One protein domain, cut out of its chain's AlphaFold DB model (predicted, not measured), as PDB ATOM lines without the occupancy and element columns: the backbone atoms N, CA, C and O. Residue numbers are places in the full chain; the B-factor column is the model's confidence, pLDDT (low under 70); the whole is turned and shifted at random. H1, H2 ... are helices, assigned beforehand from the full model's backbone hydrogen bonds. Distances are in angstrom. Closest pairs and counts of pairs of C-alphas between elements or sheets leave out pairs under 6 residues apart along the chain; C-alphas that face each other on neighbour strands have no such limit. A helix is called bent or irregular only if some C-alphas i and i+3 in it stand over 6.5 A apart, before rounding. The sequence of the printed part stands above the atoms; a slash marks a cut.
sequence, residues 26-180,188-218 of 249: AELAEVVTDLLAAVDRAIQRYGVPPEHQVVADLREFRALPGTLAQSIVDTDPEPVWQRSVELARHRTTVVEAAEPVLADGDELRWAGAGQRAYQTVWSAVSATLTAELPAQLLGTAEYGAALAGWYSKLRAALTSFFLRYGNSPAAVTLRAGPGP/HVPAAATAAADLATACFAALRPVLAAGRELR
ATOM      1  N   ALA A  26       0.488  -6.799 -49.803       89.50
ATOM      2  CA  ALA A  26       0.967  -7.864 -48.921       89.50
ATOM      3  C   ALA A  26       2.506  -7.913 -48.834       89.50
ATOM      4  O   ALA A  26       3.052  -8.093 -47.751       89.50
ATOM      5  N   GLU A  27       3.202  -7.681 -49.950       91.19
ATOM      6  CA  GLU A  27       4.673  -7.648 -50.011       91.19
ATOM      7  C   GLU A  27       5.268  -6.405 -49.330       91.19
ATOM      8  O   GLU A  27       6.405  -6.426 -48.866       91.19
ATOM      9  N   LEU A  28       4.501  -5.313 -49.268       93.06
ATOM     10  CA  LEU A  28       4.931  -4.017 -48.731       93.06
ATOM     11  C   LEU A  28       4.365  -3.726 -47.334       93.06
ATOM     12  O   LEU A  28       4.671  -2.678 -46.765       93.06
ATOM     13  N   ALA A  29       3.537  -4.622 -46.793       91.81
ATOM     14  CA  ALA A  29       2.691  -4.382 -45.630       91.81
ATOM     15  C   ALA A  29       3.484  -3.885 -44.416       91.81
ATOM     16  O   ALA A  29       3.130  -2.862 -43.833       91.81
ATOM     17  N   GLU A  30       4.588  -4.555 -44.086       92.94
ATOM     18  CA  GLU A  30       5.465  -4.187 -42.968       92.94
ATOM     19  C   GLU A  30       6.025  -2.767 -43.141       92.94
ATOM     20  O   GLU A  30       5.837  -1.901 -42.295       92.94
ATOM     21  N   VAL A  31       6.605  -2.460 -44.304       94.00
ATOM     22  CA  VAL A  31       7.248  -1.156 -44.535       94.00
ATOM     23  C   VAL A  31       6.232  -0.008 -44.589       94.00
ATOM     24  O   VAL A  31       6.519   1.115 -44.156       94.00
ATOM     25  N   VAL A  32       5.040  -0.270 -45.130       93.62
ATOM     26  CA  VAL A  32       3.929   0.691 -45.173       93.62
ATOM     27  C   VAL A  32       3.422   0.987 -43.763       93.62
ATOM     28  O   VAL A  32       3.277   2.158 -43.399       93.62
ATOM     29  N   THR A  33       3.155  -0.061 -42.984       93.69
ATOM     30  CA  THR A  33       2.614   0.058 -41.623       93.69
ATOM     31  C   THR A  33       3.622   0.717 -40.692       93.69
ATOM     32  O   THR A  33       3.243   1.633 -39.965       93.69
ATOM     33  N   ASP A  34       4.911   0.396 -40.801       94.56
ATOM     34  CA  ASP A  34       5.971   1.040 -40.018       94.56
ATOM     35  C   ASP A  34       6.092   2.540 -40.292       94.56
ATOM     36  O   ASP A  34       6.183   3.346 -39.355       94.56
ATOM     37  N   LEU A  35       6.075   2.939 -41.572       95.44
ATOM     38  CA  LEU A  35       6.152   4.349 -41.952       95.44
ATOM     39  C   LEU A  35       4.947   5.127 -41.418       95.44
ATOM     40  O   LEU A  35       5.114   6.195 -40.828       95.44
ATOM     41  N   LEU A  36       3.736   4.606 -41.605       96.88
ATOM     42  CA  LEU A  36       2.527   5.301 -41.167       96.88
ATOM     43  C   LEU A  36       2.340   5.237 -39.645       96.88
ATOM     44  O   LEU A  36       1.836   6.189 -39.058       96.88
ATOM     45  N   ALA A  37       2.847   4.207 -38.970       95.44
ATOM     46  CA  ALA A  37       2.946   4.193 -37.515       95.44
ATOM     47  C   ALA A  37       3.948   5.244 -37.002       95.44
ATOM     48  O   ALA A  37       3.729   5.842 -35.948       95.44
ATOM     49  N   ALA A  38       5.037   5.512 -37.733       94.81
ATOM     50  CA  ALA A  38       5.951   6.608 -37.405       94.81
ATOM     51  C   ALA A  38       5.284   7.982 -37.577       94.81
ATOM     52  O   ALA A  38       5.469   8.849 -36.722       94.81
ATOM     53  N   VAL A  39       4.463   8.155 -38.620       96.56
ATOM     54  CA  VAL A  39       3.611   9.343 -38.803       96.56
ATOM     55  C   VAL A  39       2.665   9.517 -37.614       96.56
ATOM     56  O   VAL A  39       2.644  10.590 -37.012       96.56
ATOM     57  N   ASP A  40       1.944   8.464 -37.218       96.62
ATOM     58  CA  ASP A  40       1.016   8.496 -36.081       96.62
ATOM     59  C   ASP A  40       1.731   8.903 -34.784       96.62
ATOM     60  O   ASP A  40       1.271   9.800 -34.073       96.62
ATOM     61  N   ARG A  41       2.895   8.303 -34.500       94.88
ATOM     62  CA  ARG A  41       3.719   8.653 -33.331       94.88
ATOM     63  C   ARG A  41       4.185  10.107 -33.368       94.88
ATOM     64  O   ARG A  41       4.147  10.776 -32.337       94.88
ATOM     65  N   ALA A  42       4.615  10.604 -34.527       93.75
ATOM     66  CA  ALA A  42       5.058  11.987 -34.680       93.75
ATOM     67  C   ALA A  42       3.903  12.979 -34.465       93.75
ATOM     68  O   ALA A  42       4.065  13.935 -33.709       93.75
ATOM     69  N   ILE A  43       2.724  12.707 -35.035       94.31
ATOM     70  CA  ILE A  43       1.505  13.507 -34.829       94.31
ATOM     71  C   ILE A  43       1.107  13.528 -33.350       94.31
ATOM     72  O   ILE A  43       0.765  14.579 -32.815       94.31
ATOM     73  N   GLN A  44       1.159  12.383 -32.667       93.81
ATOM     74  CA  GLN A  44       0.806  12.295 -31.248       93.81
ATOM     75  C   GLN A  44       1.815  13.012 -30.343       93.81
ATOM     76  O   GLN A  44       1.418  13.646 -29.368       93.81
ATOM     77  N   ARG A  45       3.115  12.908 -30.650       92.25
ATOM     78  CA  ARG A  45       4.194  13.471 -29.826       92.25
ATOM     79  C   ARG A  45       4.373  14.973 -30.030       92.25
ATOM     80  O   ARG A  45       4.555  15.694 -29.055       92.25
ATOM     81  N   TYR A  46       4.365  15.427 -31.279       90.69
ATOM     82  CA  TYR A  46       4.712  16.803 -31.647       90.69
ATOM     83  C   TYR A  46       3.493  17.645 -32.033       90.69
ATOM     84  O   TYR A  46       3.604  18.858 -32.197       90.69
ATOM     85  N   GLY A  47       2.325  17.015 -32.160       91.06
ATOM     86  CA  GLY A  47       1.141  17.656 -32.699       91.06
ATOM     87  C   GLY A  47       1.239  17.855 -34.210       91.06
ATOM     88  O   GLY A  47       2.084  17.295 -34.907       91.06
ATOM     89  N   VAL A  48       0.327  18.677 -34.711       92.06
ATOM     90  CA  VAL A  48       0.244  19.063 -36.117       92.06
ATOM     91  C   VAL A  48       0.387  20.581 -36.200       92.06
ATOM     92  O   VAL A  48      -0.180  21.271 -35.346       92.06
ATOM     93  N   PRO A  49       1.069  21.131 -37.222       91.12
ATOM     94  CA  PRO A  49       1.069  22.572 -37.439       91.12
ATOM     95  C   PRO A  49      -0.375  23.111 -37.581       91.12
ATOM     96  O   PRO A  49      -1.168  22.544 -38.335       91.12
ATOM     97  N   PRO A  50      -0.755  24.192 -36.870       84.62
ATOM     98  CA  PRO A  50      -2.159  24.585 -36.685       84.62
ATOM     99  C   PRO A  50      -2.887  24.994 -37.972       84.62
ATOM    100  O   PRO A  50      -4.106  24.855 -38.053       84.62
ATOM    101  N   GLU A  51      -2.154  25.465 -38.981       90.25
ATOM    102  CA  GLU A  51      -2.697  25.872 -40.286       90.25
ATOM    103  C   GLU A  51      -2.619  24.756 -41.342       90.25
ATOM    104  O   GLU A  51      -2.976  24.959 -42.503       90.25
ATOM    105  N   HIS A  52      -2.158  23.559 -40.966       94.00
ATOM    106  CA  HIS A  52      -1.969  22.465 -41.909       94.00
ATOM    107  C   HIS A  52      -3.287  21.766 -42.270       94.00
ATOM    108  O   HIS A  52      -4.092  21.425 -41.398       94.00
ATOM    109  N   GLN A  53      -3.462  21.446 -43.556       93.44
ATOM    110  CA  GLN A  53      -4.653  20.770 -44.097       93.44
ATOM    111  C   GLN A  53      -4.991  19.456 -43.370       93.44
ATOM    112  O   GLN A  53      -6.163  19.127 -43.188       93.44
ATOM    113  N   VAL A  54      -3.974  18.735 -42.893       94.75
ATOM    114  CA  VAL A  54      -4.156  17.450 -42.201       94.75
ATOM    115  C   VAL A  54      -5.056  17.562 -40.961       94.75
ATOM    116  O   VAL A  54      -5.697  16.586 -40.590       94.75
ATOM    117  N   VAL A  55      -5.177  18.735 -40.324       93.94
ATOM    118  CA  VAL A  55      -6.109  18.924 -39.197       93.94
ATOM    119  C   VAL A  55      -7.560  18.713 -39.644       93.94
ATOM    120  O   VAL A  55      -8.351  18.100 -38.923       93.94
ATOM    121  N   ALA A  56      -7.922  19.210 -40.829       94.25
ATOM    122  CA  ALA A  56      -9.244  18.989 -41.404       94.25
ATOM    123  C   ALA A  56      -9.424  17.519 -41.803       94.25
ATOM    124  O   ALA A  56     -10.458  16.930 -41.486       94.25
ATOM    125  N   ASP A  57      -8.396  16.912 -42.401       94.44
ATOM    126  CA  ASP A  57      -8.432  15.507 -42.811       94.44
ATOM    127  C   ASP A  57      -8.591  14.573 -41.592       94.44
ATOM    128  O   ASP A  57      -9.463  13.711 -41.577       94.44
ATOM    129  N   LEU A  58      -7.861  14.796 -40.496       94.38
ATOM    130  CA  LEU A  58      -8.000  14.009 -39.262       94.38
ATOM    131  C   LEU A  58      -9.411  14.100 -38.656       94.38
ATOM    132  O   LEU A  58      -9.921  13.116 -38.119       94.38
ATOM    133  N   ARG A  59     -10.072  15.261 -38.757       93.62
ATOM    134  CA  ARG A  59     -11.467  15.433 -38.310       93.62
ATOM    135  C   ARG A  59     -12.464  14.745 -39.239       93.62
ATOM    136  O   ARG A  59     -13.445  14.184 -38.749       93.62
ATOM    137  N   GLU A  60     -12.231  14.810 -40.549       93.44
ATOM    138  CA  GLU A  60     -13.056  14.157 -41.569       93.44
ATOM    139  C   GLU A  60     -12.995  12.630 -41.415       93.44
ATOM    140  O   GLU A  60     -14.032  11.972 -41.337       93.44
ATOM    141  N   PHE A  61     -11.787  12.076 -41.315       91.88
ATOM    142  CA  PHE A  61     -11.549  10.633 -41.290       91.88
ATOM    143  C   PHE A  61     -11.709  10.019 -39.896       91.88
ATOM    144  O   PHE A  61     -11.989   8.826 -39.791       91.88
ATOM    145  N   ARG A  62     -11.555  10.812 -38.823       94.56
ATOM    146  CA  ARG A  62     -11.621  10.369 -37.414       94.56
ATOM    147  C   ARG A  62     -10.696   9.189 -37.087       94.56
ATOM    148  O   ARG A  62     -10.979   8.412 -36.178       94.56
ATOM    149  N   ALA A  63      -9.598   9.062 -37.821       94.94
ATOM    150  CA  ALA A  63      -8.598   8.020 -37.656       94.94
ATOM    151  C   ALA A  63      -7.219   8.585 -38.000       94.94
ATOM    152  O   ALA A  63      -7.105   9.508 -38.809       94.94
ATOM    153  N   LEU A  64      -6.177   8.018 -37.395       97.19
ATOM    154  CA  LEU A  64      -4.801   8.307 -37.780       97.19
ATOM    155  C   LEU A  64      -4.406   7.478 -39.022       97.19
ATOM    156  O   LEU A  64      -4.934   6.372 -39.191       97.19
ATOM    157  N   PRO A  65      -3.507   7.981 -39.891       95.88
ATOM    158  CA  PRO A  65      -3.098   7.285 -41.112       95.88
ATOM    159  C   PRO A  65      -2.576   5.864 -40.884       95.88
ATOM    160  O   PRO A  65      -2.961   4.959 -41.622       95.88
ATOM    161  N   GLY A  66      -1.738   5.646 -39.868       95.94
ATOM    162  CA  GLY A  66      -1.191   4.329 -39.532       95.94
ATOM    163  C   GLY A  66      -2.268   3.358 -39.076       95.94
ATOM    164  O   GLY A  66      -2.350   2.248 -39.594       95.94
ATOM    165  N   THR A  67      -3.162   3.804 -38.197       95.94
ATOM    166  CA  THR A  67      -4.320   3.001 -37.760       95.94
ATOM    167  C   THR A  67      -5.224   2.610 -38.938       95.94
ATOM    168  O   THR A  67      -5.659   1.462 -39.044       95.94
ATOM    169  N   LEU A  68      -5.492   3.548 -39.852       95.50
ATOM    170  CA  LEU A  68      -6.297   3.291 -41.048       95.50
ATOM    171  C   LEU A  68      -5.599   2.315 -42.004       95.50
ATOM    172  O   LEU A  68      -6.231   1.383 -42.502       95.50
ATOM    173  N   ALA A  69      -4.303   2.505 -42.246       95.62
ATOM    174  CA  ALA A  69      -3.512   1.625 -43.096       95.62
ATOM    175  C   ALA A  69      -3.432   0.203 -42.538       95.62
ATOM    176  O   ALA A  69      -3.615  -0.740 -43.303       95.62
ATOM    177  N   GLN A  70      -3.250   0.049 -41.224       95.50
ATOM    178  CA  GLN A  70      -3.264  -1.253 -40.563       95.50
ATOM    179  C   GLN A  70      -4.593  -1.977 -40.803       95.50
ATOM    180  O   GLN A  70      -4.600  -3.111 -41.268       95.50
ATOM    181  N   SER A  71      -5.726  -1.290 -40.615       95.50
ATOM    182  CA  SER A  71      -7.044  -1.872 -40.897       95.50
ATOM    183  C   SER A  71      -7.205  -2.315 -42.358       95.50
ATOM    184  O   SER A  71      -7.850  -3.331 -42.617       95.50
ATOM    185  N   ILE A  72      -6.636  -1.572 -43.315       95.75
ATOM    186  CA  ILE A  72      -6.658  -1.931 -44.744       95.75
ATOM    187  C   ILE A  72      -5.766  -3.150 -45.019       95.75
ATOM    188  O   ILE A  72      -6.171  -4.038 -45.770       95.75
ATOM    189  N   VAL A  73      -4.574  -3.197 -44.422       95.06
ATOM    190  CA  VAL A  73      -3.608  -4.299 -44.557       95.06
ATOM    191  C   VAL A  73      -4.163  -5.597 -43.971       95.06
ATOM    192  O   VAL A  73      -4.083  -6.630 -44.637       95.06
ATOM    193  N   ASP A  74      -4.785  -5.528 -42.794       95.44
ATOM    194  CA  ASP A  74      -5.352  -6.682 -42.083       95.44
ATOM    195  C   ASP A  74      -6.600  -7.256 -42.765       95.44
ATOM    196  O   ASP A  74      -7.016  -8.379 -42.475       95.44
ATOM    197  N   THR A  75      -7.214  -6.494 -43.673       94.62
ATOM    198  CA  THR A  75      -8.396  -6.940 -44.407       94.62
ATOM    199  C   THR A  75      -7.993  -7.541 -45.750       94.62
ATOM    200  O   THR A  75      -7.662  -6.816 -46.693       94.62
ATOM    201  N   ASP A  76      -8.069  -8.867 -45.849       93.06
ATOM    202  CA  ASP A  76      -7.960  -9.597 -47.113       93.06
ATOM    203  C   ASP A  76      -9.326  -9.624 -47.836       93.06
ATOM    204  O   ASP A  76     -10.299 -10.159 -47.293       93.06
ATOM    205  N   PRO A  77      -9.447  -9.031 -49.041       95.00
ATOM    206  CA  PRO A  77     -10.688  -9.055 -49.810       95.00
ATOM    207  C   PRO A  77     -10.990 -10.415 -50.463       95.00
ATOM    208  O   PRO A  77     -12.151 -10.664 -50.810       95.00
ATOM    209  N   GLU A  78      -9.997 -11.292 -50.641       94.50
ATOM    210  CA  GLU A  78     -10.144 -12.540 -51.400       94.50
ATOM    211  C   GLU A  78     -11.169 -13.508 -50.776       94.50
ATOM    212  O   GLU A  78     -12.064 -13.956 -51.498       94.50
ATOM    213  N   PRO A  79     -11.176 -13.776 -49.451       95.88
ATOM    214  CA  PRO A  79     -12.187 -14.635 -48.839       95.88
ATOM    215  C   PRO A  79     -13.620 -14.144 -49.071       95.88
ATOM    216  O   PRO A  79     -14.515 -14.944 -49.341       95.88
ATOM    217  N   VAL A  80     -13.859 -12.829 -49.008       95.38
ATOM    218  CA  VAL A  80     -15.192 -12.249 -49.247       95.38
ATOM    219  C   VAL A  80     -15.603 -12.436 -50.708       95.38
ATOM    220  O   VAL A  80     -16.744 -12.815 -50.990       95.38
ATOM    221  N   TRP A  81     -14.676 -12.220 -51.644       96.00
ATOM    222  CA  TRP A  81     -14.918 -12.446 -53.066       96.00
ATOM    223  C   TRP A  81     -15.230 -13.920 -53.365       96.00
ATOM    224  O   TRP A  81     -16.245 -14.210 -54.002       96.00
ATOM    225  N   GLN A  82     -14.441 -14.858 -52.829       95.56
ATOM    226  CA  GLN A  82     -14.657 -16.300 -53.001       95.56
ATOM    227  C   GLN A  82     -16.025 -16.737 -52.472       95.56
ATOM    228  O   GLN A  82     -16.784 -17.391 -53.191       95.56
ATOM    229  N   ARG A  83     -16.393 -16.306 -51.259       95.69
ATOM    230  CA  ARG A  83     -17.720 -16.590 -50.683       95.69
ATOM    231  C   ARG A  83     -18.855 -16.007 -51.515       95.69
ATOM    232  O   ARG A  83     -19.904 -16.632 -51.632       95.69
ATOM    233  N   SER A  84     -18.644 -14.852 -52.134       94.56
ATOM    234  CA  SER A  84     -19.628 -14.242 -53.031       94.56
ATOM    235  C   SER A  84     -19.827 -15.074 -54.301       94.56
ATOM    236  O   SER A  84     -20.960 -15.308 -54.723       94.56
ATOM    237  N   VAL A  85     -18.741 -15.588 -54.885       93.12
ATOM    238  CA  VAL A  85     -18.803 -16.512 -56.030       93.12
ATOM    239  C   VAL A  85     -19.514 -17.815 -55.652       93.12
ATOM    240  O   VAL A  85     -20.359 -18.291 -56.411       93.12
ATOM    241  N   GLU A  86     -19.210 -18.386 -54.484       93.06
ATOM    242  CA  GLU A  86     -19.889 -19.583 -53.965       93.06
ATOM    243  C   GLU A  86     -21.391 -19.345 -53.768       93.06
ATOM    244  O   GLU A  86     -22.214 -20.137 -54.231       93.06
ATOM    245  N   LEU A  87     -21.763 -18.218 -53.159       92.06
ATOM    246  CA  LEU A  87     -23.157 -17.868 -52.897       92.06
ATOM    247  C   LEU A  87     -23.967 -17.703 -54.190       92.06
ATOM    248  O   LEU A  87     -25.093 -18.196 -54.289       92.06
ATOM    249  N   ALA A  88     -23.380 -17.081 -55.215       90.69
ATOM    250  CA  ALA A  88     -24.018 -16.977 -56.524       90.69
ATOM    251  C   ALA A  88     -24.204 -18.339 -57.208       90.69
ATOM    252  O   ALA A  88     -25.187 -18.522 -57.926       90.69
ATOM    253  N   ARG A  89     -23.309 -19.309 -56.976       89.38
ATOM    254  CA  ARG A  89     -23.485 -20.687 -57.470       89.38
ATOM    255  C   ARG A  89     -24.625 -21.401 -56.747       89.38
ATOM    256  O   ARG A  89     -25.408 -22.089 -57.400       89.38
ATOM    257  N   HIS A  90     -24.774 -21.192 -55.437       89.62
ATOM    258  CA  HIS A  90     -25.871 -21.783 -54.661       89.62
ATOM    259  C   HIS A  90     -27.259 -21.352 -55.136       89.62
ATOM    260  O   HIS A  90     -28.200 -22.131 -55.008       89.62
ATOM    261  N   ARG A  91     -27.390 -20.175 -55.761       88.44
ATOM    262  CA  ARG A  91     -28.624 -19.761 -56.446       88.44
ATOM    263  C   ARG A  91     -29.134 -20.836 -57.410       88.44
ATOM    264  O   ARG A  91     -30.315 -21.163 -57.386       88.44
ATOM    265  N   THR A  92     -28.250 -21.360 -58.257       84.06
ATOM    266  CA  THR A  92     -28.607 -22.368 -59.262       84.06
ATOM    267  C   THR A  92     -29.000 -23.677 -58.583       84.06
ATOM    268  O   THR A  92     -30.052 -24.224 -58.892       84.06
ATOM    269  N   THR A  93     -28.236 -24.101 -57.572       87.81
ATOM    270  CA  THR A  93     -28.534 -25.311 -56.789       87.81
ATOM    271  C   THR A  93     -29.897 -25.246 -56.096       87.81
ATOM    272  O   THR A  93     -30.604 -26.246 -56.065       87.81
ATOM    273  N   VAL A  94     -30.290 -24.088 -55.554       87.69
ATOM    274  CA  VAL A  94     -31.607 -23.910 -54.915       87.69
ATOM    275  C   VAL A  94     -32.740 -24.090 -55.920       87.69
ATOM    276  O   VAL A  94     -33.704 -24.788 -55.623       87.69
ATOM    277  N   VAL A  95     -32.621 -23.495 -57.110       86.19
ATOM    278  CA  VAL A  95     -33.652 -23.605 -58.152       86.19
ATOM    279  C   VAL A  95     -33.763 -25.043 -58.663       86.19
ATOM    280  O   VAL A  95     -34.866 -25.580 -58.725       86.19
ATOM    281  N   GLU A  96     -32.632 -25.686 -58.961       88.31
ATOM    282  CA  GLU A  96     -32.586 -27.080 -59.429       88.31
ATOM    283  C   GLU A  96     -33.124 -28.063 -58.376       88.31
ATOM    284  O   GLU A  96     -33.844 -29.000 -58.708       88.31
ATOM    285  N   ALA A  97     -32.825 -27.843 -57.092       89.00
ATOM    286  CA  ALA A  97     -33.335 -28.684 -56.009       89.00
ATOM    287  C   ALA A  97     -34.827 -28.452 -55.717       89.00
ATOM    288  O   ALA A  97     -35.508 -29.368 -55.251       89.00
ATOM    289  N   ALA A  98     -35.343 -27.246 -55.972       87.81
ATOM    290  CA  ALA A  98     -36.752 -26.924 -55.775       87.81
ATOM    291  C   ALA A  98     -37.647 -27.518 -56.872       87.81
ATOM    292  O   ALA A  98     -38.777 -27.898 -56.580       87.81
ATOM    293  N   GLU A  99     -37.154 -27.634 -58.108       86.94
ATOM    294  CA  GLU A  99     -37.924 -28.125 -59.259       86.94
ATOM    295  C   GLU A  99     -38.677 -29.453 -59.007       86.94
ATOM    296  O   GLU A  99     -39.900 -29.455 -59.174       86.94
ATOM    297  N   PRO A 100     -38.040 -30.556 -58.557       85.62
ATOM    298  CA  PRO A 100     -38.750 -31.820 -58.350       85.62
ATOM    299  C   PRO A 100     -39.785 -31.737 -57.223       85.62
ATOM    300  O   PRO A 100     -40.872 -32.288 -57.346       85.62
ATOM    301  N   VAL A 101     -39.482 -31.004 -56.145       83.56
ATOM    302  CA  VAL A 101     -40.412 -30.817 -55.021       83.56
ATOM    303  C   VAL A 101     -41.644 -30.043 -55.479       83.56
ATOM    304  O   VAL A 101     -42.764 -30.377 -55.105       83.56
ATOM    305  N   LEU A 102     -41.444 -29.013 -56.303       83.19
ATOM    306  CA  LEU A 102     -42.522 -28.157 -56.783       83.19
ATOM    307  C   LEU A 102     -43.426 -28.852 -57.811       83.19
ATOM    308  O   LEU A 102     -44.619 -28.552 -57.847       83.19
ATOM    309  N   ALA A 103     -42.888 -29.796 -58.588       81.56
ATOM    310  CA  ALA A 103     -43.648 -30.586 -59.556       81.56
ATOM    311  C   ALA A 103     -44.695 -31.512 -58.899       81.56
ATOM    312  O   ALA A 103     -45.779 -31.691 -59.450       81.56
ATOM    313  N   ASP A 104     -44.420 -32.042 -57.701       75.69
ATOM    314  CA  ASP A 104     -45.321 -32.971 -56.996       75.69
ATOM    315  C   ASP A 104     -46.578 -32.292 -56.417       75.69
ATOM    316  O   ASP A 104     -47.604 -32.935 -56.178       75.69
ATOM    317  N   GLY A 105     -46.531 -30.979 -56.180       64.56
ATOM    318  CA  GLY A 105     -47.625 -30.252 -55.527       64.56
ATOM    319  C   GLY A 105     -48.856 -29.991 -56.393       64.56
ATOM    320  O   GLY A 105     -49.886 -29.578 -55.853       64.56
ATOM    321  N   ASP A 106     -48.773 -30.245 -57.701       63.28
ATOM    322  CA  ASP A 106     -49.878 -30.050 -58.646       63.28
ATOM    323  C   ASP A 106     -50.862 -31.243 -58.682       63.28
ATOM    324  O   ASP A 106     -51.989 -31.098 -59.161       63.28
ATOM    325  N   GLU A 107     -50.517 -32.400 -58.102       68.25
ATOM    326  CA  GLU A 107     -51.351 -33.619 -58.124       68.25
ATOM    327  C   GLU A 107     -52.222 -33.826 -56.865       68.25
ATOM    328  O   GLU A 107     -52.349 -34.929 -56.319       68.25
ATOM    329  N   LEU A 108     -52.889 -32.780 -56.377       74.56
ATOM    330  CA  LEU A 108     -53.785 -32.925 -55.222       74.56
ATOM    331  C   LEU A 108     -55.115 -33.580 -55.618       74.56
ATOM    332  O   LEU A 108     -55.931 -33.000 -56.330       74.56
ATOM    333  N   ARG A 109     -55.385 -34.772 -55.072       81.50
ATOM    334  CA  ARG A 109     -56.612 -35.555 -55.338       81.50
ATOM    335  C   ARG A 109     -57.805 -35.229 -54.425       81.50
ATOM    336  O   ARG A 109     -58.829 -35.904 -54.500       81.50
ATOM    337  N   TRP A 110     -57.687 -34.234 -53.546       85.88
ATOM    338  CA  TRP A 110     -58.696 -33.874 -52.541       85.88
ATOM    339  C   TRP A 110     -59.225 -32.451 -52.760       85.88
ATOM    340  O   TRP A 110     -58.498 -31.590 -53.253       85.88
ATOM    341  N   ALA A 111     -60.490 -32.206 -52.398       88.88
ATOM    342  CA  ALA A 111     -61.195 -30.947 -52.656       88.88
ATOM    343  C   ALA A 111     -61.725 -30.286 -51.375       88.88
ATOM    344  O   ALA A 111     -62.011 -30.956 -50.383       88.88
ATOM    345  N   GLY A 112     -61.899 -28.960 -51.410       93.62
ATOM    346  CA  GLY A 112     -62.554 -28.191 -50.345       93.62
ATOM    347  C   GLY A 112     -61.659 -27.135 -49.691       93.62
ATOM    348  O   GLY A 112     -60.707 -26.642 -50.292       93.62
ATOM    349  N   ALA A 113     -61.993 -26.746 -48.457       92.81
ATOM    350  CA  ALA A 113     -61.276 -25.690 -47.732       92.81
ATOM    351  C   ALA A 113     -59.797 -26.036 -47.487       92.81
ATOM    352  O   ALA A 113     -58.936 -25.175 -47.658       92.81
ATOM    353  N   GLY A 114     -59.495 -27.300 -47.172       89.69
ATOM    354  CA  GLY A 114     -58.123 -27.759 -46.956       89.69
ATOM    355  C   GLY A 114     -57.250 -27.694 -48.215       89.69
ATOM    356  O   GLY A 114     -56.120 -27.222 -48.142       89.69
ATOM    357  N   GLN A 115     -57.793 -28.054 -49.384       90.25
ATOM    358  CA  GLN A 115     -57.092 -27.923 -50.669       90.25
ATOM    359  C   GLN A 115     -56.707 -26.461 -50.948       90.25
ATOM    360  O   GLN A 115     -55.568 -26.183 -51.316       90.25
ATOM    361  N   ARG A 116     -57.632 -25.514 -50.735       89.62
ATOM    362  CA  ARG A 116     -57.369 -24.075 -50.931       89.62
ATOM    363  C   ARG A 116     -56.314 -23.539 -49.964       89.62
ATOM    364  O   ARG A 116     -55.458 -22.754 -50.371       89.62
ATOM    365  N   ALA A 117     -56.360 -23.969 -48.702       91.19
ATOM    366  CA  ALA A 117     -55.355 -23.600 -47.709       91.19
ATOM    367  C   ALA A 117     -53.968 -24.129 -48.109       91.19
ATOM    368  O   ALA A 117     -53.005 -23.363 -48.123       91.19
ATOM    369  N   TYR A 118     -53.882 -25.394 -48.536       89.06
ATOM    370  CA  TYR A 118     -52.644 -25.978 -49.055       89.06
ATOM    371  C   TYR A 118     -52.116 -25.210 -50.271       89.06
ATOM    372  O   TYR A 118     -50.964 -24.799 -50.262       89.06
ATOM    373  N   GLN A 119     -52.943 -24.949 -51.290       88.12
ATOM    374  CA  GLN A 119     -52.531 -24.216 -52.501       88.12
ATOM    375  C   GLN A 119     -52.027 -22.800 -52.189       88.12
ATOM    376  O   GLN A 119     -51.096 -22.309 -52.829       88.12
ATOM    377  N   THR A 120     -52.602 -22.151 -51.174       91.00
ATOM    378  CA  THR A 120     -52.144 -20.833 -50.715       91.00
ATOM    379  C   THR A 120     -50.728 -20.917 -50.147       91.00
ATOM    380  O   THR A 120     -49.852 -20.165 -50.563       91.00
ATOM    381  N   VAL A 121     -50.471 -21.874 -49.252       91.12
ATOM    382  CA  VAL A 121     -49.131 -22.086 -48.676       91.12
ATOM    383  C   VAL A 121     -48.143 -22.546 -49.749       91.12
ATOM    384  O   VAL A 121     -47.031 -22.032 -49.827       91.12
ATOM    385  N   TRP A 122     -48.559 -23.468 -50.617       89.25
ATOM    386  CA  TRP A 122     -47.741 -24.011 -51.696       89.25
ATOM    387  C   TRP A 122     -47.302 -22.940 -52.689       89.25
ATOM    388  O   TRP A 122     -46.126 -22.870 -53.037       89.25
ATOM    389  N   SER A 123     -48.214 -22.058 -53.108       87.94
ATOM    390  CA  SER A 123     -47.872 -20.958 -54.015       87.94
ATOM    391  C   SER A 123     -46.900 -19.962 -53.377       87.94
ATOM    392  O   SER A 123     -45.968 -19.523 -54.050       87.94
ATOM    393  N   ALA A 124     -47.035 -19.674 -52.077       89.75
ATOM    394  CA  ALA A 124     -46.077 -18.844 -51.344       89.75
ATOM    395  C   ALA A 124     -44.684 -19.497 -51.249       89.75
ATOM    396  O   ALA A 124     -43.671 -18.842 -51.506       89.75
ATOM    397  N   VAL A 125     -44.618 -20.796 -50.938       90.62
ATOM    398  CA  VAL A 125     -43.356 -21.560 -50.902       90.62
ATOM    399  C   VAL A 125     -42.712 -21.616 -52.288       90.62
ATOM    400  O   VAL A 125     -41.520 -21.348 -52.421       90.62
ATOM    401  N   SER A 126     -43.500 -21.892 -53.326       89.31
ATOM    402  CA  SER A 126     -43.040 -21.924 -54.715       89.31
ATOM    403  C   SER A 126     -42.459 -20.578 -55.147       89.31
ATOM    404  O   SER A 126     -41.333 -20.528 -55.646       89.31
ATOM    405  N   ALA A 127     -43.156 -19.469 -54.873       89.25
ATOM    406  CA  ALA A 127     -42.656 -18.124 -55.158       89.25
ATOM    407  C   ALA A 127     -41.343 -17.825 -54.412       89.25
ATOM    408  O   ALA A 127     -40.390 -17.306 -55.000       89.25
ATOM    409  N   THR A 128     -41.258 -18.227 -53.141       90.00
ATOM    410  CA  THR A 128     -40.049 -18.046 -52.329       90.00
ATOM    411  C   THR A 128     -38.856 -18.802 -52.923       90.00
ATOM    412  O   THR A 128     -37.785 -18.223 -53.103       90.00
ATOM    413  N   LEU A 129     -39.030 -20.085 -53.252       90.44
ATOM    414  CA  LEU A 129     -37.947 -20.956 -53.726       90.44
ATOM    415  C   LEU A 129     -37.508 -20.651 -55.163       90.44
ATOM    416  O   LEU A 129     -36.331 -20.800 -55.484       90.44
ATOM    417  N   THR A 130     -38.431 -20.218 -56.023       88.38
ATOM    418  CA  THR A 130     -38.147 -19.993 -57.452       88.38
ATOM    419  C   THR A 130     -37.733 -18.564 -57.779       88.38
ATOM    420  O   THR A 130     -37.042 -18.356 -58.777       88.38
ATOM    421  N   ALA A 131     -38.114 -17.581 -56.958       86.81
ATOM    422  CA  ALA A 131     -37.853 -16.173 -57.240       86.81
ATOM    423  C   ALA A 131     -37.147 -15.453 -56.088       86.81
ATOM    424  O   ALA A 131     -36.052 -14.920 -56.285       86.81
ATOM    425  N   GLU A 132     -37.739 -15.430 -54.892       89.25
ATOM    426  CA  GLU A 132     -37.276 -14.534 -53.821       89.25
ATOM    427  C   GLU A 132     -35.911 -14.936 -53.257       89.25
ATOM    428  O   GLU A 132     -34.988 -14.120 -53.234       89.25
ATOM    429  N   LEU A 133     -35.750 -16.196 -52.846       89.19
ATOM    430  CA  LEU A 133     -34.496 -16.695 -52.288       89.19
ATOM    431  C   LEU A 133     -33.354 -16.652 -53.324       89.19
ATOM    432  O   LEU A 133     -32.297 -16.104 -53.003       89.19
ATOM    433  N   PRO A 134     -33.528 -17.121 -54.578       89.69
ATOM    434  CA  PRO A 134     -32.518 -16.946 -55.620       89.69
ATOM    435  C   PRO A 134     -32.100 -15.484 -55.843       89.69
ATOM    436  O   PRO A 134     -30.909 -15.204 -56.018       89.69
ATOM    437  N   ALA A 135     -33.052 -14.546 -55.819       87.06
ATOM    438  CA  ALA A 135     -32.764 -13.120 -55.955       87.06
ATOM    439  C   ALA A 135     -31.983 -12.571 -54.750       87.06
ATOM    440  O   ALA A 135     -31.025 -11.820 -54.938       87.06
ATOM    441  N   GLN A 136     -32.332 -12.979 -53.527       89.38
ATOM    442  CA  GLN A 136     -31.610 -12.597 -52.308       89.38
ATOM    443  C   GLN A 136     -30.169 -13.128 -52.294       89.38
ATOM    444  O   GLN A 136     -29.243 -12.382 -51.963       89.38
ATOM    445  N   LEU A 137     -29.961 -14.388 -52.692       91.19
ATOM    446  CA  LEU A 137     -28.627 -14.987 -52.805       91.19
ATOM    447  C   LEU A 137     -27.767 -14.225 -53.817       91.19
ATOM    448  O   LEU A 137     -26.620 -13.889 -53.519       91.19
ATOM    449  N   LEU A 138     -28.335 -13.894 -54.982       89.62
ATOM    450  CA  LEU A 138     -27.634 -13.111 -55.998       89.62
ATOM    451  C   LEU A 138     -27.313 -11.696 -55.508       89.62
ATOM    452  O   LEU A 138     -26.179 -11.259 -55.658       89.62
ATOM    453  N   GLY A 139     -28.272 -10.994 -54.900       89.19
ATOM    454  CA  GLY A 139     -28.050  -9.641 -54.381       89.19
ATOM    455  C   GLY A 139     -26.966  -9.603 -53.300       89.19
ATOM    456  O   GLY A 139     -26.116  -8.714 -53.297       89.19
ATOM    457  N   THR A 140     -26.935 -10.614 -52.429       91.62
ATOM    458  CA  THR A 140     -25.896 -10.755 -51.397       91.62
ATOM    459  C   THR A 140     -24.526 -11.053 -52.012       91.62
ATOM    460  O   THR A 140     -23.522 -10.484 -51.585       91.62
ATOM    461  N   ALA A 141     -24.471 -11.898 -53.045       92.38
ATOM    462  CA  ALA A 141     -23.240 -12.180 -53.780       92.38
ATOM    463  C   ALA A 141     -22.720 -10.945 -54.536       92.38
ATOM    464  O   ALA A 141     -21.529 -10.639 -54.485       92.38
ATOM    465  N   GLU A 142     -23.610 -10.198 -55.194       91.06
ATOM    466  CA  GLU A 142     -23.288  -8.941 -55.873       91.06
ATOM    467  C   GLU A 142     -22.716  -7.915 -54.888       91.06
ATOM    468  O   GLU A 142     -21.680  -7.303 -55.169       91.06
ATOM    469  N   TYR A 143     -23.328  -7.790 -53.706       91.25
ATOM    470  CA  TYR A 143     -22.826  -6.934 -52.636       91.25
ATOM    471  C   TYR A 143     -21.435  -7.357 -52.156       91.25
ATOM    472  O   TYR A 143     -20.524  -6.530 -52.112       91.25
ATOM    473  N   GLY A 144     -21.253  -8.635 -51.817       93.75
ATOM    474  CA  GLY A 144     -19.980  -9.136 -51.303       93.75
ATOM    475  C   GLY A 144     -18.838  -8.978 -52.313       93.75
ATOM    476  O   GLY A 144     -17.754  -8.522 -51.950       93.75
ATOM    477  N   ALA A 145     -19.088  -9.235 -53.598       94.06
ATOM    478  CA  ALA A 145     -18.091  -9.017 -54.645       94.06
ATOM    479  C   ALA A 145     -17.773  -7.528 -54.852       94.06
ATOM    480  O   ALA A 145     -16.607  -7.170 -55.046       94.06
ATOM    481  N   ALA A 146     -18.777  -6.648 -54.785       93.62
ATOM    482  CA  ALA A 146     -18.561  -5.204 -54.852       93.62
ATOM    483  C   ALA A 146     -17.754  -4.692 -53.646       93.62
ATOM    484  O   ALA A 146     -16.844  -3.876 -53.819       93.62
ATOM    485  N   LEU A 147     -18.037  -5.212 -52.447       94.81
ATOM    486  CA  LEU A 147     -17.308  -4.906 -51.219       94.81
ATOM    487  C   LEU A 147     -15.843  -5.354 -51.311       94.81
ATOM    488  O   LEU A 147     -14.945  -4.558 -51.036       94.81
ATOM    489  N   ALA A 148     -15.594  -6.587 -51.758       95.75
ATOM    490  CA  ALA A 148     -14.243  -7.100 -51.969       95.75
ATOM    491  C   ALA A 148     -13.477  -6.258 -53.002       95.75
ATOM    492  O   ALA A 148     -12.361  -5.811 -52.737       95.75
ATOM    493  N   GLY A 149     -14.105  -5.941 -54.140       95.12
ATOM    494  CA  GLY A 149     -13.507  -5.082 -55.162       95.12
ATOM    495  C   GLY A 149     -13.203  -3.663 -54.667       95.12
ATOM    496  O   GLY A 149     -12.211  -3.060 -55.083       95.12
ATOM    497  N   TRP A 150     -14.020  -3.118 -53.764       95.69
ATOM    498  CA  TRP A 150     -13.742  -1.839 -53.106       95.69
ATOM    499  C   TRP A 150     -12.544  -1.921 -52.155       95.69
ATOM    500  O   TRP A 150     -11.655  -1.069 -52.243       95.69
ATOM    501  N   TYR A 151     -12.454  -2.960 -51.322       96.00
ATOM    502  CA  TYR A 151     -11.280  -3.183 -50.473       96.00
ATOM    503  C   TYR A 151      -9.998  -3.364 -51.295       96.00
ATOM    504  O   TYR A 151      -8.987  -2.737 -50.980       96.00
ATOM    505  N   SER A 152     -10.029  -4.109 -52.404       96.00
ATOM    506  CA  SER A 152      -8.870  -4.219 -53.302       96.00
ATOM    507  C   SER A 152      -8.426  -2.865 -53.862       96.00
ATOM    508  O   SER A 152      -7.229  -2.603 -53.970       96.00
ATOM    509  N   LYS A 153      -9.364  -1.960 -54.177       95.88
ATOM    510  CA  LYS A 153      -9.031  -0.589 -54.607       95.88
ATOM    511  C   LYS A 153      -8.402   0.232 -53.480       95.88
ATOM    512  O   LYS A 153      -7.492   1.010 -53.759       95.88
ATOM    513  N   LEU A 154      -8.849   0.066 -52.230       96.38
ATOM    514  CA  LEU A 154      -8.217   0.715 -51.072       96.38
ATOM    515  C   LEU A 154      -6.774   0.243 -50.904       96.38
ATOM    516  O   LEU A 154      -5.871   1.069 -50.766       96.38
ATOM    517  N   ARG A 155      -6.550  -1.072 -50.991       97.06
ATOM    518  CA  ARG A 155      -5.210  -1.669 -50.914       97.06
ATOM    519  C   ARG A 155      -4.305  -1.153 -52.035       97.06
ATOM    520  O   ARG A 155      -3.204  -0.684 -51.767       97.06
ATOM    521  N   ALA A 156      -4.804  -1.106 -53.272       95.94
ATOM    522  CA  ALA A 156      -4.067  -0.556 -54.412       95.94
ATOM    523  C   ALA A 156      -3.740   0.946 -54.266       95.94
ATOM    524  O   ALA A 156      -2.657   1.389 -54.663       95.94
ATOM    525  N   ALA A 157      -4.650   1.738 -53.689       96.38
ATOM    526  CA  ALA A 157      -4.409   3.154 -53.411       96.38
ATOM    527  C   ALA A 157      -3.302   3.343 -52.364       96.38
ATOM    528  O   ALA A 157      -2.430   4.195 -52.548       96.38
ATOM    529  N   LEU A 158      -3.287   2.512 -51.318       96.69
ATOM    530  CA  LEU A 158      -2.240   2.526 -50.298       96.69
ATOM    531  C   LEU A 158      -0.874   2.110 -50.869       96.69
ATOM    532  O   LEU A 158       0.121   2.797 -50.634       96.69
ATOM    533  N   THR A 159      -0.831   1.066 -51.703       97.06
ATOM    534  CA  THR A 159       0.374   0.686 -52.460       97.06
ATOM    535  C   THR A 159       0.878   1.844 -53.320       97.06
ATOM    536  O   THR A 159       2.058   2.186 -53.283       97.06
ATOM    537  N   SER A 160      -0.016   2.499 -54.064       95.81
ATOM    538  CA  SER A 160       0.337   3.629 -54.933       95.81
ATOM    539  C   SER A 160       0.865   4.830 -54.144       95.81
ATOM    540  O   SER A 160       1.822   5.479 -54.575       95.81
ATOM    541  N   PHE A 161       0.268   5.120 -52.984       96.88
ATOM    542  CA  PHE A 161       0.782   6.115 -52.045       96.88
ATOM    543  C   PHE A 161       2.211   5.765 -51.619       96.88
ATOM    544  O   PHE A 161       3.106   6.604 -51.731       96.88
ATOM    545  N   PHE A 162       2.449   4.528 -51.191       96.06
ATOM    546  CA  PHE A 162       3.759   4.122 -50.698       96.06
ATOM    547  C   PHE A 162       4.835   4.151 -51.786       96.06
ATOM    548  O   PHE A 162       5.915   4.691 -51.559       96.06
ATOM    549  N   LEU A 163       4.537   3.667 -52.993       95.50
ATOM    550  CA  LEU A 163       5.470   3.746 -54.122       95.50
ATOM    551  C   LEU A 163       5.849   5.194 -54.466       95.50
ATOM    552  O   LEU A 163       6.963   5.453 -54.919       95.50
ATOM    553  N   ARG A 164       4.940   6.146 -54.233       96.56
ATOM    554  CA  ARG A 164       5.170   7.568 -54.505       96.56
ATOM    555  C   ARG A 164       5.904   8.293 -53.375       96.56
ATOM    556  O   ARG A 164       6.759   9.127 -53.656       96.56
ATOM    557  N   TYR A 165       5.567   8.009 -52.119       96.94
ATOM    558  CA  TYR A 165       6.006   8.809 -50.967       96.94
ATOM    559  C   TYR A 165       6.927   8.069 -49.994       96.94
ATOM    560  O   TYR A 165       7.560   8.715 -49.158       96.94
ATOM    561  N   GLY A 166       7.069   6.749 -50.121       93.38
ATOM    562  CA  GLY A 166       7.839   5.901 -49.208       93.38
ATOM    563  C   GLY A 166       9.343   6.192 -49.175       93.38
ATOM    564  O   GLY A 166      10.012   5.781 -48.232       93.38
ATOM    565  N   ASN A 167       9.861   6.926 -50.164       94.75
ATOM    566  CA  ASN A 167      11.245   7.420 -50.226       94.75
ATOM    567  C   ASN A 167      11.320   8.952 -50.373       94.75
ATOM    568  O   ASN A 167      12.336   9.493 -50.802       94.75
ATOM    569  N   SER A 168      10.233   9.661 -50.060       96.88
ATOM    570  CA  SER A 168      10.232  11.125 -50.061       96.88
ATOM    571  C   SER A 168      11.140  11.683 -48.954       96.88
ATOM    572  O   SER A 168      11.357  10.999 -47.949       96.88
ATOM    573  N   PRO A 169      11.621  12.937 -49.070       95.31
ATOM    574  CA  PRO A 169      12.372  13.587 -47.997       95.31
ATOM    575  C   PRO A 169      11.641  13.542 -46.651       95.31
ATOM    576  O   PRO A 169      12.261  13.222 -45.648       95.31
ATOM    577  N   ALA A 170      10.318  13.735 -46.637       93.56
ATOM    578  CA  ALA A 170       9.502  13.621 -45.429       93.56
ATOM    579  C   ALA A 170       9.569  12.215 -44.799       93.56
ATOM    580  O   ALA A 170       9.750  12.081 -43.590       93.56
ATOM    581  N   ALA A 171       9.484  11.156 -45.612       94.06
ATOM    582  CA  ALA A 171       9.619   9.782 -45.122       94.06
ATOM    583  C   ALA A 171      11.030   9.503 -44.582       94.06
ATOM    584  O   ALA A 171      11.175   8.833 -43.560       94.06
ATOM    585  N   VAL A 172      12.067  10.046 -45.230       93.25
ATOM    586  CA  VAL A 172      13.454   9.957 -44.749       93.25
ATOM    587  C   VAL A 172      13.614  10.696 -43.421       93.25
ATOM    588  O   VAL A 172      14.159  10.114 -42.490       93.25
ATOM    589  N   THR A 173      13.087  11.916 -43.292       91.25
ATOM    590  CA  THR A 173      13.108  12.701 -42.047       91.25
ATOM    591  C   THR A 173      12.465  11.945 -40.887       91.25
ATOM    592  O   THR A 173      13.028  11.912 -39.797       91.25
ATOM    593  N   LEU A 174      11.322  11.288 -41.109       90.69
ATOM    594  CA  LEU A 174      10.664  10.505 -40.056       90.69
ATOM    595  C   LEU A 174      11.426   9.229 -39.689       90.69
ATOM    596  O   LEU A 174      11.463   8.864 -38.515       90.69
ATOM    597  N   ARG A 175      12.045   8.553 -40.665       88.88
ATOM    598  CA  ARG A 175      12.870   7.357 -40.412       88.88
ATOM    599  C   ARG A 175      14.190   7.691 -39.724       88.88
ATOM    600  O   ARG A 175      14.667   6.901 -38.920       88.88
ATOM    601  N   ALA A 176      14.767   8.846 -40.040       85.44
ATOM    602  CA  ALA A 176      16.029   9.317 -39.483       85.44
ATOM    603  C   ALA A 176      15.890   9.949 -38.091       85.44
ATOM    604  O   ALA A 176      16.892  10.449 -37.593       85.44
ATOM    605  N   GLY A 177      14.678   9.971 -37.510       67.88
ATOM    606  CA  GLY A 177      14.300  10.773 -36.342       67.88
ATOM    607  C   GLY A 177      15.346  10.847 -35.217       67.88
ATOM    608  O   GLY A 177      16.141   9.923 -35.040       67.88
ATOM    609  N   PRO A 178      15.350  11.935 -34.426       58.84
ATOM    610  CA  PRO A 178      16.411  12.179 -33.460       58.84
ATOM    611  C   PRO A 178      16.481  11.044 -32.431       58.84
ATOM    612  O   PRO A 178      15.463  10.602 -31.890       58.84
ATOM    613  N   GLY A 179      17.699  10.569 -32.156       57.50
ATOM    614  CA  GLY A 179      17.945   9.684 -31.021       57.50
ATOM    615  C   GLY A 179      17.519  10.373 -29.716       57.50
ATOM    616  O   GLY A 179      17.647  11.592 -29.606       57.50
ATOM    617  N   PRO A 180      16.996   9.634 -28.723       55.19
ATOM    618  CA  PRO A 180      16.476  10.244 -27.503       55.19
ATOM    619  C   PRO A 180      17.562  11.026 -26.743       55.19
ATOM    620  O   PRO A 180      18.624  10.473 -26.450       55.19
ATOM    621  N   HIS A 188      14.809  19.452 -34.596       72.31
ATOM    622  CA  HIS A 188      14.136  18.452 -35.426       72.31
ATOM    623  C   HIS A 188      12.614  18.384 -35.214       72.31
ATOM    624  O   HIS A 188      11.910  17.885 -36.099       72.31
ATOM    625  N   VAL A 189      12.076  18.898 -34.097       79.25
ATOM    626  CA  VAL A 189      10.628  18.849 -33.802       79.25
ATOM    627  C   VAL A 189       9.772  19.483 -34.913       79.25
ATOM    628  O   VAL A 189       8.850  18.812 -35.387       79.25
ATOM    629  N   PRO A 190      10.043  20.717 -35.391       83.12
ATOM    630  CA  PRO A 190       9.211  21.338 -36.424       83.12
ATOM    631  C   PRO A 190       9.280  20.591 -37.762       83.12
ATOM    632  O   PRO A 190       8.267  20.457 -38.455       83.12
ATOM    633  N   ALA A 191      10.459  20.065 -38.112       88.00
ATOM    634  CA  ALA A 191      10.672  19.304 -39.339       88.00
ATOM    635  C   ALA A 191       9.939  17.954 -39.306       88.00
ATOM    636  O   ALA A 191       9.264  17.602 -40.271       88.00
ATOM    637  N   ALA A 192      10.005  17.227 -38.186       89.88
ATOM    638  CA  ALA A 192       9.301  15.958 -38.008       89.88
ATOM    639  C   ALA A 192       7.773  16.140 -37.982       89.88
ATOM    640  O   ALA A 192       7.058  15.369 -38.621       89.88
ATOM    641  N   ALA A 193       7.270  17.176 -37.300       92.50
ATOM    642  CA  ALA A 193       5.841  17.492 -37.279       92.50
ATOM    643  C   ALA A 193       5.311  17.837 -38.683       92.50
ATOM    644  O   ALA A 193       4.263  17.336 -39.090       92.50
ATOM    645  N   THR A 194       6.062  18.640 -39.446       94.31
ATOM    646  CA  THR A 194       5.705  19.002 -40.829       94.31
ATOM    647  C   THR A 194       5.759  17.781 -41.750       94.31
ATOM    648  O   THR A 194       4.788  17.503 -42.445       94.31
ATOM    649  N   ALA A 195       6.826  16.978 -41.684       94.94
ATOM    650  CA  ALA A 195       6.963  15.757 -42.480       94.94
ATOM    651  C   ALA A 195       5.831  14.745 -42.215       94.94
ATOM    652  O   ALA A 195       5.293  14.148 -43.150       94.94
ATOM    653  N   ALA A 196       5.445  14.565 -40.948       96.44
ATOM    654  CA  ALA A 196       4.317  13.715 -40.577       96.44
ATOM    655  C   ALA A 196       2.995  14.257 -41.132       96.44
ATOM    656  O   ALA A 196       2.204  13.496 -41.693       96.44
ATOM    657  N   ALA A 197       2.777  15.568 -41.019       96.94
ATOM    658  CA  ALA A 197       1.590  16.231 -41.533       96.94
ATOM    659  C   ALA A 197       1.478  16.110 -43.067       96.94
ATOM    660  O   ALA A 197       0.400  15.784 -43.567       96.94
ATOM    661  N   ASP A 198       2.577  16.289 -43.805       97.19
ATOM    662  CA  ASP A 198       2.633  16.152 -45.267       97.19
ATOM    663  C   ASP A 198       2.300  14.728 -45.728       97.19
ATOM    664  O   ASP A 198       1.461  14.527 -46.614       97.19
ATOM    665  N   LEU A 199       2.921  13.717 -45.109       97.75
ATOM    666  CA  LEU A 199       2.666  12.312 -45.443       97.75
ATOM    667  C   LEU A 199       1.241  11.888 -45.093       97.75
ATOM    668  O   LEU A 199       0.619  11.156 -45.862       97.75
ATOM    669  N   ALA A 200       0.710  12.360 -43.964       97.81
ATOM    670  CA  ALA A 200      -0.668  12.108 -43.568       97.81
ATOM    671  C   ALA A 200      -1.663  12.716 -44.570       97.81
ATOM    672  O   ALA A 200      -2.548  12.002 -45.046       97.81
ATOM    673  N   THR A 201      -1.480  13.982 -44.968       97.75
ATOM    674  CA  THR A 201      -2.296  14.620 -46.017       97.75
ATOM    675  C   THR A 201      -2.224  13.832 -47.325       97.75
ATOM    676  O   THR A 201      -3.252  13.555 -47.942       97.75
ATOM    677  N   ALA A 202      -1.024  13.428 -47.752       97.69
ATOM    678  CA  ALA A 202      -0.845  12.654 -48.979       97.69
ATOM    679  C   ALA A 202      -1.526  11.273 -48.908       97.69
ATOM    680  O   ALA A 202      -2.135  10.836 -49.888       97.69
ATOM    681  N   CYS A 203      -1.476  10.607 -47.750       97.69
ATOM    682  CA  CYS A 203      -2.165   9.341 -47.510       97.69
ATOM    683  C   CYS A 203      -3.689   9.514 -47.605       97.69
ATOM    684  O   CYS A 203      -4.348   8.820 -48.383       97.69
ATOM    685  N   PHE A 204      -4.255  10.493 -46.893       97.62
ATOM    686  CA  PHE A 204      -5.692  10.768 -46.943       97.62
ATOM    687  C   PHE A 204      -6.155  11.196 -48.335       97.62
ATOM    688  O   PHE A 204      -7.198  10.732 -48.796       97.62
ATOM    689  N   ALA A 205      -5.371  12.007 -49.045       96.75
ATOM    690  CA  ALA A 205      -5.666  12.394 -50.420       96.75
ATOM    691  C   ALA A 205      -5.736  11.182 -51.365       96.75
ATOM    692  O   ALA A 205      -6.625  11.131 -52.217       96.75
ATOM    693  N   ALA A 206      -4.857  10.188 -51.191       96.75
ATOM    694  CA  ALA A 206      -4.886   8.954 -51.974       96.75
ATOM    695  C   ALA A 206      -6.117   8.080 -51.659       96.75
ATOM    696  O   ALA A 206      -6.709   7.498 -52.569       96.75
ATOM    697  N   LEU A 207      -6.529   8.007 -50.389       96.38
ATOM    698  CA  LEU A 207      -7.637   7.149 -49.945       96.38
ATOM    699  C   LEU A 207      -9.027   7.776 -50.143       96.38
ATOM    700  O   LEU A 207     -10.002   7.055 -50.375       96.38
ATOM    701  N   ARG A 208      -9.138   9.108 -50.087       95.94
ATOM    702  CA  ARG A 208     -10.403   9.861 -50.162       95.94
ATOM    703  C   ARG A 208     -11.329   9.445 -51.317       95.94
ATOM    704  O   ARG A 208     -12.492   9.152 -51.029       95.94
ATOM    705  N   PRO A 209     -10.891   9.394 -52.594       95.25
ATOM    706  CA  PRO A 209     -11.796   9.044 -53.691       95.25
ATOM    707  C   PRO A 209     -12.343   7.616 -53.563       95.25
ATOM    708  O   PRO A 209     -13.505   7.364 -53.873       95.25
ATOM    709  N   VAL A 210     -11.536   6.684 -53.050       95.19
ATOM    710  CA  VAL A 210     -11.943   5.282 -52.892       95.19
ATOM    711  C   VAL A 210     -12.911   5.119 -51.719       95.19
ATOM    712  O   VAL A 210     -13.911   4.412 -51.831       95.19
ATOM    713  N   LEU A 211     -12.673   5.810 -50.603       92.38
ATOM    714  CA  LEU A 211     -13.594   5.816 -49.462       92.38
ATOM    715  C   LEU A 211     -14.934   6.481 -49.803       92.38
ATOM    716  O   LEU A 211     -15.979   6.030 -49.335       92.38
ATOM    717  N   ALA A 212     -14.928   7.521 -50.644       91.69
ATOM    718  CA  ALA A 212     -16.155   8.119 -51.164       91.69
ATOM    719  C   ALA A 212     -16.985   7.096 -51.956       91.69
ATOM    720  O   ALA A 212     -18.154   6.907 -51.625       91.69
ATOM    721  N   ALA A 213     -16.363   6.358 -52.882       89.62
ATOM    722  CA  ALA A 213     -17.031   5.294 -53.635       89.62
ATOM    723  C   ALA A 213     -17.583   4.172 -52.731       89.62
ATOM    724  O   ALA A 213     -18.648   3.622 -52.997       89.62
ATOM    725  N   GLY A 214     -16.908   3.858 -51.620       88.25
ATOM    726  CA  GLY A 214     -17.395   2.875 -50.644       88.25
ATOM    727  C   GLY A 214     -18.703   3.277 -49.960       88.25
ATOM    728  O   GLY A 214     -19.558   2.430 -49.704       88.25
ATOM    729  N   ARG A 215     -18.912   4.576 -49.702       85.25
ATOM    730  CA  ARG A 215     -20.167   5.076 -49.105       85.25
ATOM    731  C   ARG A 215     -21.372   4.863 -50.024       85.25
ATOM    732  O   ARG A 215     -22.479   4.665 -49.527       85.25
ATOM    733  N   GLU A 216     -21.146   4.843 -51.333       82.12
ATOM    734  CA  GLU A 216     -22.166   4.612 -52.362       82.12
ATOM    735  C   GLU A 216     -22.535   3.129 -52.529       82.12
ATOM    736  O   GLU A 216     -23.546   2.821 -53.155       82.12
ATOM    737  N   LEU A 217     -21.786   2.196 -51.925       82.38
ATOM    738  CA  LEU A 217     -22.171   0.779 -51.892       82.38
ATOM    739  C   LEU A 217     -23.343   0.514 -50.932       82.38
ATOM    740  O   LEU A 217     -24.081  -0.452 -51.109       82.38
ATOM    741  N   ARG A 218     -23.540   1.379 -49.930       66.81
ATOM    742  CA  ARG A 218     -24.541   1.219 -48.859       66.81
ATOM    743  C   ARG A 218     -26.009   1.388 -49.310       66.81
ATOM    744  O   ARG A 218     -26.848   0.673 -48.774       66.81
TER     745      ARG A 218
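Overview. This is residues 26 to 180 and 188 to 218 of the 249 residues of an uncharacterized protein of Actinocatenispora sera (UniProt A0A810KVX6). Picture a long helical arm with a head of helices at one end: H4 and the nearly straight H5 lie side by side as the arm, and the last part of H5 runs into the head. There H7 lies along H5b, H1, H2 and H6 pack on H7, and H3 packs on H1. The printed part has 186 residues with seven named helices, H1 to H7 along the chain, and no named strand; the class is all helix. It is extended, with a radius of gyration of the C-alphas of 26.9 A and spans of 92 by 31 by 25 A.

Arrangement. Start at H1, residues 26 to 46, and look across to H3, residues 65 to 74: they touch at a shallow tilt of 25 degrees, opposite ways, with the closest C-alphas, of Leu 36 and Gly 66, 4.2 A apart. H2, residues 54 to 61, touches H7, residues 188 to 215, with residues 197 to 204 of H7 alone; the closest C-alphas, of Val 54 and Thr 201, are 5.1 A apart. Next find H4, residues 78 to 104, and H5, residues 113 to 165, assigned as one helix by its hydrogen bonds but bent, with C-alphas 130 and 133 7.1 A apart. Its arms H5a, residues 113 to 130, and H5b, residues 133 to 165, stand at a shallow tilt of 21 degrees. H4 and H5a form a helical hairpin, and H4 touches H5b at a shallow tilt of 9 degrees, opposite ways, closest at the C-alphas of Ser 84 and Ala 141, 4.2 A. H6, residues 169 to 175, touches H7, about perpendicular at 76 degrees, closest at the C-alphas of Ala 170 and Ala 195, 4.4 A. H7, the hub, also touches H5b at a shallow tilt of 25 degrees, closest at the C-alphas of Ala 157 and Ala 206, 6.0 A. Every O i to N i+4 pair is within hydrogen-bond range in H2, H3, H5a, H5b and H6; H1 has 15 of 17, H4 19 of 23 and H7 22 of 24.

Along the chain. Find C-alpha 26 at (0.967, -7.864, -48.921), where H1 begins its 30.3 A. H4 covers 41.1 A, H5a 25.7 A from C-alpha 113 at (-61.276, -25.690, -47.732), and H5b 47.9 A. H7 covers 39.3 A, ending at C-alpha 215, (-20.167, 5.076, -49.105).

Size, cuts and confidence. The farthest C-alphas, of Ala 111 and His 188, are 91.7 A apart. Residues 181 to 187 are cut out, leaving 11.6 A between C-alphas 180 and 188. Of the links printed whole, none is long. The pLDDT is under 70 at residues 105 to 107, 177 to 180 and 218.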